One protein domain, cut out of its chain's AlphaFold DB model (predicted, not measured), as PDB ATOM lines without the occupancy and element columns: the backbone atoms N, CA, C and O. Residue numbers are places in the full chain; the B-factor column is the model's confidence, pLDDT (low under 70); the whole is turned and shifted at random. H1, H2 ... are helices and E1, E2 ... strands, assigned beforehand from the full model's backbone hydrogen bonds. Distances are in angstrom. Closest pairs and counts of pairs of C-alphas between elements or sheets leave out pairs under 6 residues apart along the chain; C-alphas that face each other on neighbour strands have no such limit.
ATOM      1  N   HIS A 230     173.931 101.440 128.956       50.16
ATOM      2  CA  HIS A 230     172.901 101.758 129.938       50.16
ATOM      3  C   HIS A 230     172.199 103.048 129.512       50.16
ATOM      4  O   HIS A 230     172.704 104.136 129.802       50.16
ATOM      5  N   PRO A 231     171.064 102.970 128.791       52.94
ATOM      6  CA  PRO A 231     170.368 104.157 128.329       52.94
ATOM      7  C   PRO A 231     169.857 104.936 129.540       52.94
ATOM      8  O   PRO A 231     168.848 104.588 130.152       52.94
ATOM      9  N   MET A 232     170.553 106.017 129.894       58.00
ATOM     10  CA  MET A 232     169.995 107.010 130.800       58.00
ATOM     11  C   MET A 232     168.706 107.531 130.159       58.00
ATOM     12  O   MET A 232     168.724 108.026 129.026       58.00
ATOM     13  N   ILE A 233     167.574 107.395 130.857       58.00
ATOM     14  CA  ILE A 233     166.307 107.961 130.393       58.00
ATOM     15  C   ILE A 233     166.457 109.482 130.419       58.00
ATOM     16  O   ILE A 233     166.360 110.132 131.458       58.00
ATOM     17  N   CYS A 234     166.741 110.049 129.251       67.69
ATOM     18  CA  CYS A 234     166.731 111.483 129.032       67.69
ATOM     19  C   CYS A 234     165.316 112.010 129.338       67.69
ATOM     20  O   CYS A 234     164.356 111.494 128.759       67.69
ATOM     21  N   PRO A 235     165.157 113.044 130.186       69.62
ATOM     22  CA  PRO A 235     163.845 113.611 130.499       69.62
ATOM     23  C   PRO A 235     163.064 114.048 129.256       69.62
ATOM     24  O   PRO A 235     161.860 113.842 129.191       69.62
ATOM     25  N   ILE A 236     163.751 114.574 128.237       77.31
ATOM     26  CA  ILE A 236     163.130 114.947 126.958       77.31
ATOM     27  C   ILE A 236     162.599 113.703 126.244       77.31
ATOM     28  O   ILE A 236     161.451 113.694 125.816       77.31
ATOM     29  N   LYS A 237     163.383 112.618 126.176       81.44
ATOM     30  CA  LYS A 237     162.917 111.352 125.586       81.44
ATOM     31  C   LYS A 237     161.698 110.808 126.330       81.44
ATOM     32  O   LYS A 237     160.757 110.364 125.687       81.44
ATOM     33  N   LEU A 238     161.690 110.886 127.661       82.31
ATOM     34  CA  LEU A 238     160.535 110.485 128.464       82.31
ATOM     35  C   LEU A 238     159.299 111.330 128.134       82.31
ATOM     36  O   LEU A 238     158.235 110.765 127.909       82.31
ATOM     37  N   LEU A 239     159.438 112.657 128.058       86.88
ATOM     38  CA  LEU A 239     158.342 113.555 127.683       86.88
ATOM     39  C   LEU A 239     157.788 113.236 126.292       86.88
ATOM     40  O   LEU A 239     156.575 113.188 126.126       86.88
ATOM     41  N   LEU A 240     158.657 112.962 125.317       88.75
ATOM     42  CA  LEU A 240     158.250 112.566 123.966       88.75
ATOM     43  C   LEU A 240     157.495 111.234 123.960       88.75
ATOM     44  O   LEU A 240     156.453 111.122 123.321       88.75
ATOM     45  N   VAL A 241     157.991 110.237 124.700       88.31
ATOM     46  CA  VAL A 241     157.326 108.932 124.834       88.31
ATOM     47  C   VAL A 241     155.948 109.088 125.474       88.31
ATOM     48  O   VAL A 241     154.989 108.495 124.990       88.31
ATOM     49  N   LEU A 242     155.832 109.890 126.536       89.75
ATOM     50  CA  LEU A 242     154.549 110.153 127.191       89.75
ATOM     51  C   LEU A 242     153.598 110.918 126.268       89.75
ATOM     52  O   LEU A 242     152.430 110.557 126.177       89.75
ATOM     53  N   ALA A 243     154.092 111.925 125.545       92.94
ATOM     54  CA  ALA A 243     153.281 112.696 124.611       92.94
ATOM     55  C   ALA A 243     152.697 111.815 123.496       92.94
ATOM     56  O   ALA A 243     151.506 111.914 123.212       92.94
ATOM     57  N   LEU A 244     153.506 110.914 122.926       94.75
ATOM     58  CA  LEU A 244     153.057 109.940 121.926       94.75
ATOM     59  C   LEU A 244     152.069 108.929 122.527       94.75
ATOM     60  O   LEU A 244     150.996 108.717 121.971       94.75
ATOM     61  N   ARG A 245     152.381 108.344 123.692       91.56
ATOM     62  CA  ARG A 245     151.517 107.333 124.334       91.56
ATOM     63  C   ARG A 245     150.165 107.873 124.787       91.56
ATOM     64  O   ARG A 245     149.196 107.124 124.788       91.56
ATOM     65  N   PHE A 246     150.097 109.137 125.188       93.88
ATOM     66  CA  PHE A 246     148.846 109.775 125.604       93.88
ATOM     67  C   PHE A 246     148.106 110.461 124.451       93.88
ATOM     68  O   PHE A 246     147.062 111.068 124.683       93.88
ATOM     69  N   GLY A 247     148.633 110.392 123.222       95.12
ATOM     70  CA  GLY A 247     148.040 111.072 122.070       95.12
ATOM     71  C   GLY A 247     148.020 112.597 122.218       95.12
ATOM     72  O   GLY A 247     147.136 113.259 121.680       95.12
ATOM     73  N   ASN A 248     148.973 113.165 122.964       95.94
ATOM     74  CA  ASN A 248     149.097 114.610 123.184       95.94
ATOM     75  C   ASN A 248     149.794 115.332 122.023       95.94
ATOM     76  O   ASN A 248     149.963 116.545 122.072       95.94
ATOM     77  N   VAL A 249     150.202 114.607 120.985       96.81
ATOM     78  CA  VAL A 249     150.739 115.143 119.731       96.81
ATOM     79  C   VAL A 249     150.051 114.446 118.563       96.81
ATOM     80  O   VAL A 249     149.609 113.308 118.692       96.81
ATOM     81  N   ASP A 250     149.987 115.112 117.412       95.31
ATOM     82  CA  ASP A 250     149.325 114.575 116.213       95.31
ATOM     83  C   ASP A 250     150.135 113.496 115.473       95.31
ATOM     84  O   ASP A 250     149.664 112.951 114.479       95.31
ATOM     85  N   ALA A 251     151.376 113.241 115.890       96.56
ATOM     86  CA  ALA A 251     152.209 112.188 115.317       96.56
ATOM     87  C   ALA A 251     151.930 110.849 116.015       96.56
ATOM     88  O   ALA A 251     151.799 110.808 117.238       96.56
ATOM     89  N   LEU A 252     151.906 109.758 115.252       95.06
ATOM     90  CA  LEU A 252     151.671 108.399 115.759       95.06
ATOM     91  C   LEU A 252     152.973 107.673 116.116       95.06
ATOM     92  O   LEU A 252     152.969 106.692 116.857       95.06
ATOM     93  N   SER A 253     154.108 108.162 115.612       96.00
ATOM     94  CA  SER A 253     155.428 107.585 115.869       96.00
ATOM     95  C   SER A 253     156.491 108.652 116.118       96.00
ATOM     96  O   SER A 253     156.340 109.826 115.767       96.00
ATOM     97  N   ILE A 254     157.616 108.234 116.705       93.81
ATOM     98  CA  ILE A 254     158.765 109.120 116.916       93.81
ATOM     99  C   ILE A 254     159.374 109.586 115.588       93.81
ATOM    100  O   ILE A 254     159.722 110.757 115.460       93.81
ATOM    101  N   THR A 255     159.460 108.701 114.593       96.06
ATOM    102  CA  THR A 255     160.001 109.013 113.263       96.06
ATOM    103  C   THR A 255     159.164 110.088 112.584       96.06
ATOM    104  O   THR A 255     159.699 111.074 112.081       96.06
ATOM    105  N   GLU A 256     157.840 109.951 112.651       97.00
ATOM    106  CA  GLU A 256     156.915 110.941 112.113       97.00
ATOM    107  C   GLU A 256     157.020 112.284 112.846       97.00
ATOM    108  O   GLU A 256     157.096 113.336 112.204       97.00
ATOM    109  N   LEU A 257     157.062 112.264 114.183       95.69
ATOM    110  CA  LEU A 257     157.199 113.475 114.992       95.69
ATOM    111  C   LEU A 257     158.477 114.241 114.630       95.69
ATOM    112  O   LEU A 257     158.435 115.455 114.426       95.69
ATOM    113  N   LEU A 258     159.603 113.534 114.503       94.12
ATOM    114  CA  LEU A 258     160.880 114.126 114.112       94.12
ATOM    115  C   LEU A 258     160.845 114.659 112.675       94.12
ATOM    116  O   LEU A 258     161.276 115.788 112.450       94.12
ATOM    117  N   ALA A 259     160.274 113.923 111.718       94.69
ATOM    118  CA  ALA A 259     160.123 114.394 110.340       94.69
ATOM    119  C   ALA A 259     159.274 115.677 110.260       94.69
ATOM    120  O   ALA A 259     159.621 116.622 109.547       94.69
ATOM    121  N   ARG A 260     158.184 115.758 111.037       94.81
ATOM    122  CA  ARG A 260     157.354 116.970 111.145       94.81
ATOM    123  C   ARG A 260     158.141 118.137 111.741       94.81
ATOM    124  O   ARG A 260     158.109 119.231 111.179       94.81
ATOM    125  N   LEU A 261     158.885 117.909 112.825       93.06
ATOM    126  CA  LEU A 261     159.739 118.937 113.428       93.06
ATOM    127  C   LEU A 261     160.802 119.432 112.448       93.06
ATOM    128  O   LEU A 261     161.008 120.637 112.334       93.06
ATOM    129  N   LEU A 262     161.441 118.532 111.698       93.12
ATOM    130  CA  LEU A 262     162.448 118.883 110.699       93.12
ATOM    131  C   LEU A 262     161.877 119.738 109.562       93.12
ATOM    132  O   LEU A 262     162.581 120.629 109.094       93.12
ATOM    133  N   ARG A 263     160.607 119.571 109.182       93.38
ATOM    134  CA  ARG A 263     159.949 120.439 108.186       93.38
ATOM    135  C   ARG A 263     159.578 121.824 108.724       93.38
ATOM    136  O   ARG A 263     159.526 122.788 107.968       93.38
ATOM    137  N   GLN A 264     159.332 121.959 110.025       92.62
ATOM    138  CA  GLN A 264     158.947 123.241 110.619       92.62
ATOM    139  C   GLN A 264     160.153 124.171 110.819       92.62
ATOM    140  O   GLN A 264     161.218 123.750 111.267       92.62
ATOM    141  N   LYS A 265     159.976 125.477 110.580       92.94
ATOM    142  CA  LYS A 265     161.032 126.483 110.812       92.94
ATOM    143  C   LYS A 265     161.398 126.623 112.297       92.94
ATOM    144  O   LYS A 265     162.570 126.731 112.631       92.94
ATOM    145  N   LYS A 266     160.402 126.591 113.192       87.75
ATOM    146  CA  LYS A 266     160.577 126.831 114.640       87.75
ATOM    147  C   LYS A 266     160.939 125.581 115.461       87.75
ATOM    148  O   LYS A 266     161.126 125.705 116.667       87.75
ATOM    149  N   LYS A 267     161.004 124.389 114.843       89.88
ATOM    150  CA  LYS A 267     161.280 123.092 115.509       89.88
ATOM    151  C   LYS A 267     160.491 122.902 116.819       89.88
ATOM    152  O   LYS A 267     161.029 122.431 117.818       89.88
ATOM    153  N   THR A 268     159.231 123.333 116.840       90.50
ATOM    154  CA  THR A 268     158.411 123.382 118.058       90.50
ATOM    155  C   THR A 268     157.432 122.218 118.070       90.50
ATOM    156  O   THR A 268     156.732 121.986 117.092       90.50
ATOM    157  N   ILE A 269     157.351 121.490 119.183       92.75
ATOM    158  CA  ILE A 269     156.327 120.457 119.358       92.75
ATOM    159  C   ILE A 269     155.041 121.142 119.798       92.75
ATOM    160  O   ILE A 269     155.022 121.822 120.822       92.75
ATOM    161  N   VAL A 270     153.980 120.957 119.022       91.44
ATOM    162  CA  VAL A 270     152.653 121.485 119.335       91.44
ATOM    163  C   VAL A 270     151.864 120.395 120.047       91.44
ATOM    164  O   VAL A 270     151.727 119.288 119.527       91.44
ATOM    165  N   TRP A 271     151.382 120.703 121.249       93.62
ATOM    166  CA  TRP A 271     150.460 119.831 121.969       93.62
ATOM    167  C   TRP A 271     149.096 119.870 121.283       93.62
ATOM    168  O   TRP A 271     148.562 120.950 121.042       93.62
ATOM    169  N   ARG A 272     148.528 118.695 121.008       95.69
ATOM    170  CA  ARG A 272     147.181 118.537 120.441       95.69
ATOM    171  C   ARG A 272     146.103 119.118 121.360       95.69
ATOM    172  O   ARG A 272     145.129 119.687 120.887       95.69
ATOM    173  N   TYR A 273     146.316 118.986 122.666       95.88
ATOM    174  CA  TYR A 273     145.434 119.457 123.733       95.88
ATOM    175  C   TYR A 273     146.190 120.508 124.558       95.88
ATOM    176  O   TYR A 273     146.949 120.137 125.462       95.88
ATOM    177  N   PRO A 274     146.099 121.802 124.210       93.75
ATOM    178  CA  PRO A 274     146.910 122.856 124.826       93.75
ATOM    179  C   PRO A 274     146.614 123.072 126.319       93.75
ATOM    180  O   PRO A 274     147.471 123.568 127.049       93.75
ATOM    181  N   GLU A 275     145.425 122.698 126.780       95.06
ATOM    182  CA  GLU A 275     145.002 122.735 128.180       95.06
ATOM    183  C   GLU A 275     145.639 121.633 129.034       95.06
ATOM    184  O   GLU A 275     145.726 121.772 130.257       95.06
ATOM    185  N   ARG A 276     146.116 120.548 128.408       94.50
ATOM    186  CA  ARG A 276     146.733 119.443 129.134       94.50
ATOM    187  C   ARG A 276     148.139 119.807 129.603       94.50
ATOM    188  O   ARG A 276     148.948 120.335 128.835       94.50
ATOM    189  N   PRO A 277     148.496 119.459 130.845       93.44
ATOM    190  CA  PRO A 277     149.834 119.694 131.350       93.44
ATOM    191  C   PRO A 277     150.859 118.802 130.641       93.44
ATOM    192  O   PRO A 277     150.637 117.619 130.393       93.44
ATOM    193  N   VAL A 278     152.051 119.351 130.402       90.12
ATOM    194  CA  VAL A 278     153.203 118.584 129.887       90.12
ATOM    195  C   VAL A 278     153.633 117.490 130.875       90.12
ATOM    196  O   VAL A 278     154.084 116.420 130.474       90.12
ATOM    197  N   LEU A 279     153.488 117.756 132.177       89.31
ATOM    198  CA  LEU A 279     153.729 116.801 133.255       89.31
ATOM    199  C   LEU A 279     152.410 116.493 133.963       89.31
ATOM    200  O   LEU A 279     151.932 117.303 134.755       89.31
ATOM    201  N   CYS A 280     151.858 115.316 133.688       92.50
ATOM    202  CA  CYS A 280     150.603 114.835 134.255       92.50
ATOM    203  C   CYS A 280     150.765 114.346 135.708       92.50
ATOM    204  O   CYS A 280     151.832 113.859 136.115       92.50
ATOM    205  N   GLY A 281     149.694 114.445 136.492       91.44
ATOM    206  CA  GLY A 281     149.596 113.883 137.834       91.44
ATOM    207  C   GLY A 281     149.553 112.357 137.824       91.44
ATOM    208  O   GLY A 281     149.001 111.740 136.921       91.44
ATOM    209  N   PHE A 282     150.133 111.734 138.845       88.94
ATOM    210  CA  PHE A 282     150.036 110.299 139.097       88.94
ATOM    211  C   PHE A 282     149.338 110.098 140.438       88.94
ATOM    212  O   PHE A 282     149.812 110.576 141.473       88.94
ATOM    213  N   HIS A 283     148.217 109.382 140.420       87.31
ATOM    214  CA  HIS A 283     147.475 109.038 141.627       87.31
ATOM    215  C   HIS A 283     147.830 107.608 142.044       87.31
ATOM    216  O   HIS A 283     147.354 106.613 141.505       87.31
ATOM    217  N   GLY A 284     148.724 107.496 143.028       80.19
ATOM    218  CA  GLY A 284     149.257 106.201 143.446       80.19
ATOM    219  C   GLY A 284     150.175 105.581 142.387       80.19
ATOM    220  O   GLY A 284     150.898 106.289 141.692       80.19
ATOM    221  N   GLU A 285     150.194 104.250 142.311       75.94
ATOM    222  CA  GLU A 285     151.093 103.503 141.413       75.94
ATOM    223  C   GLU A 285     150.411 103.045 140.114       75.94
ATOM    224  O   GLU A 285     151.081 102.495 139.246       75.94
ATOM    225  N   GLN A 286     149.098 103.260 139.975       77.00
ATOM    226  CA  GLN A 286     148.292 102.612 138.932       77.00
ATOM    227  C   GLN A 286     147.542 103.572 138.005       77.00
ATOM    228  O   GLN A 286     147.114 103.133 136.942       77.00
ATOM    229  N   SER A 287     147.386 104.854 138.352       87.00
ATOM    230  CA  SER A 287     146.652 105.799 137.505       87.00
ATOM    231  C   SER A 287     147.453 107.051 137.159       87.00
ATOM    232  O   SER A 287     148.161 107.633 137.988       87.00
ATOM    233  N   VAL A 288     147.316 107.463 135.897       90.56
ATOM    234  CA  VAL A 288     147.835 108.721 135.356       90.56
ATOM    235  C   VAL A 288     146.650 109.645 135.108       90.56
ATOM    236  O   VAL A 288     145.740 109.298 134.361       90.56
ATOM    237  N   MET A 289     146.673 110.822 135.722       93.62
ATOM    238  CA  MET A 289     145.681 111.877 135.526       93.62
ATOM    239  C   MET A 289     146.183 112.812 134.433       93.62
ATOM    240  O   MET A 289     146.921 113.758 134.702       93.62
ATOM    241  N   ILE A 290     145.839 112.495 133.188       93.38
ATOM    242  CA  ILE A 290     146.373 113.171 131.997       93.38
ATOM    243  C   ILE A 290     146.001 114.663 131.981       93.38
ATOM    244  O   ILE A 290     146.819 115.484 131.569       93.38
ATOM    245  N   ASP A 291     144.813 115.001 132.479       95.31
ATOM    246  CA  ASP A 291     144.273 116.365 132.484       95.31
ATOM    247  C   ASP A 291     144.657 117.172 133.739       95.31
ATOM    248  O   ASP A 291     144.380 118.365 133.824       95.31
ATOM    249  N   GLU A 292     145.329 116.554 134.716       94.44
ATOM    250  CA  GLU A 292     145.727 117.221 135.958       94.44
ATOM    251  C   GLU A 292     147.241 117.441 136.015       94.44
ATOM    252  O   GLU A 292     148.017 116.526 135.717       94.44
ATOM    253  N   PRO A 293     147.716 118.633 136.413       94.19
ATOM    254  CA  PRO A 293     149.144 118.891 136.504       94.19
ATOM    255  C   PRO A 293     149.779 118.087 137.640       94.19
ATOM    256  O   PRO A 293     149.225 117.958 138.732       94.19
ATOM    257  N   ALA A 294     150.998 117.597 137.407       91.56
ATOM    258  CA  ALA A 294     151.790 116.925 138.426       91.56
ATOM    259  C   ALA A 294     151.979 117.835 139.653       91.56
ATOM    260  O   ALA A 294     152.590 118.903 139.536       91.56
ATOM    261  N   PRO A 295     151.532 117.427 140.853       90.38
ATOM    262  CA  PRO A 295     151.710 118.250 142.033       90.38
ATOM    263  C   PRO A 295     153.199 118.276 142.420       90.38
ATOM    264  O   PRO A 295     153.902 117.267 142.338       90.38
TER     265      PRO A 295
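AT A GLANCE: This is residues 230 to 295 of the 490 residues of an uncharacterized protein of Melanomma pulvis-pyrius CBS 109.77 (UniProt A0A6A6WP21). Two helices and a strand hairpin are strung out along a flat shape: H2 at one end, the hairpin of E1 and E2 at the other, and H1 between them. Residues 230 to 236 stick out as a free arm, and the long link 264 to 279 runs from the H2 end to the hairpin. The 66 printed residues hold H1, H2, E1, E2 in that order, an antiparallel two-stranded sheet, class mixed, with 32 residues in named elements, under half. It is only just compact, close to loose, with a radius of gyration of the C-alphas of 13.0 A and spans of 39 by 35 by 18 A.

IN THESE COORDINATES: H1, residues 235 to 245, begins at C-alpha 235 (163.845, 113.611, 130.499) and is 15.1 A long. H2, residues 254 to 263, is 14.3 A long. E1, residues 280 to 283, is 9.9 A long; E2, residues 287 to 293, is 13.4 A long and ends at C-alpha 293 (149.144, 118.891, 136.504).

HOW THE PARTS SIT: H1 and H2 are close but not clearly touching, the closest C-alphas, of Leu 244 and Ile 254, 7.6 A apart, and about perpendicular at 74 degrees. In both, every O i to N i+4 pair is within hydrogen-bond range. E1 and E2 form a hairpin, antiparallel at 137 degrees, with N 281 and O 292 at 2.8 A. H1 is apart from both strands.

THE WHOLE: The C-alphas of Lys 265 and Gly 284 are farthest apart, 40.2 A. The printed part has no cut. The link H2 to E1 is long. Residues 230 to 235 have pLDDT under 70.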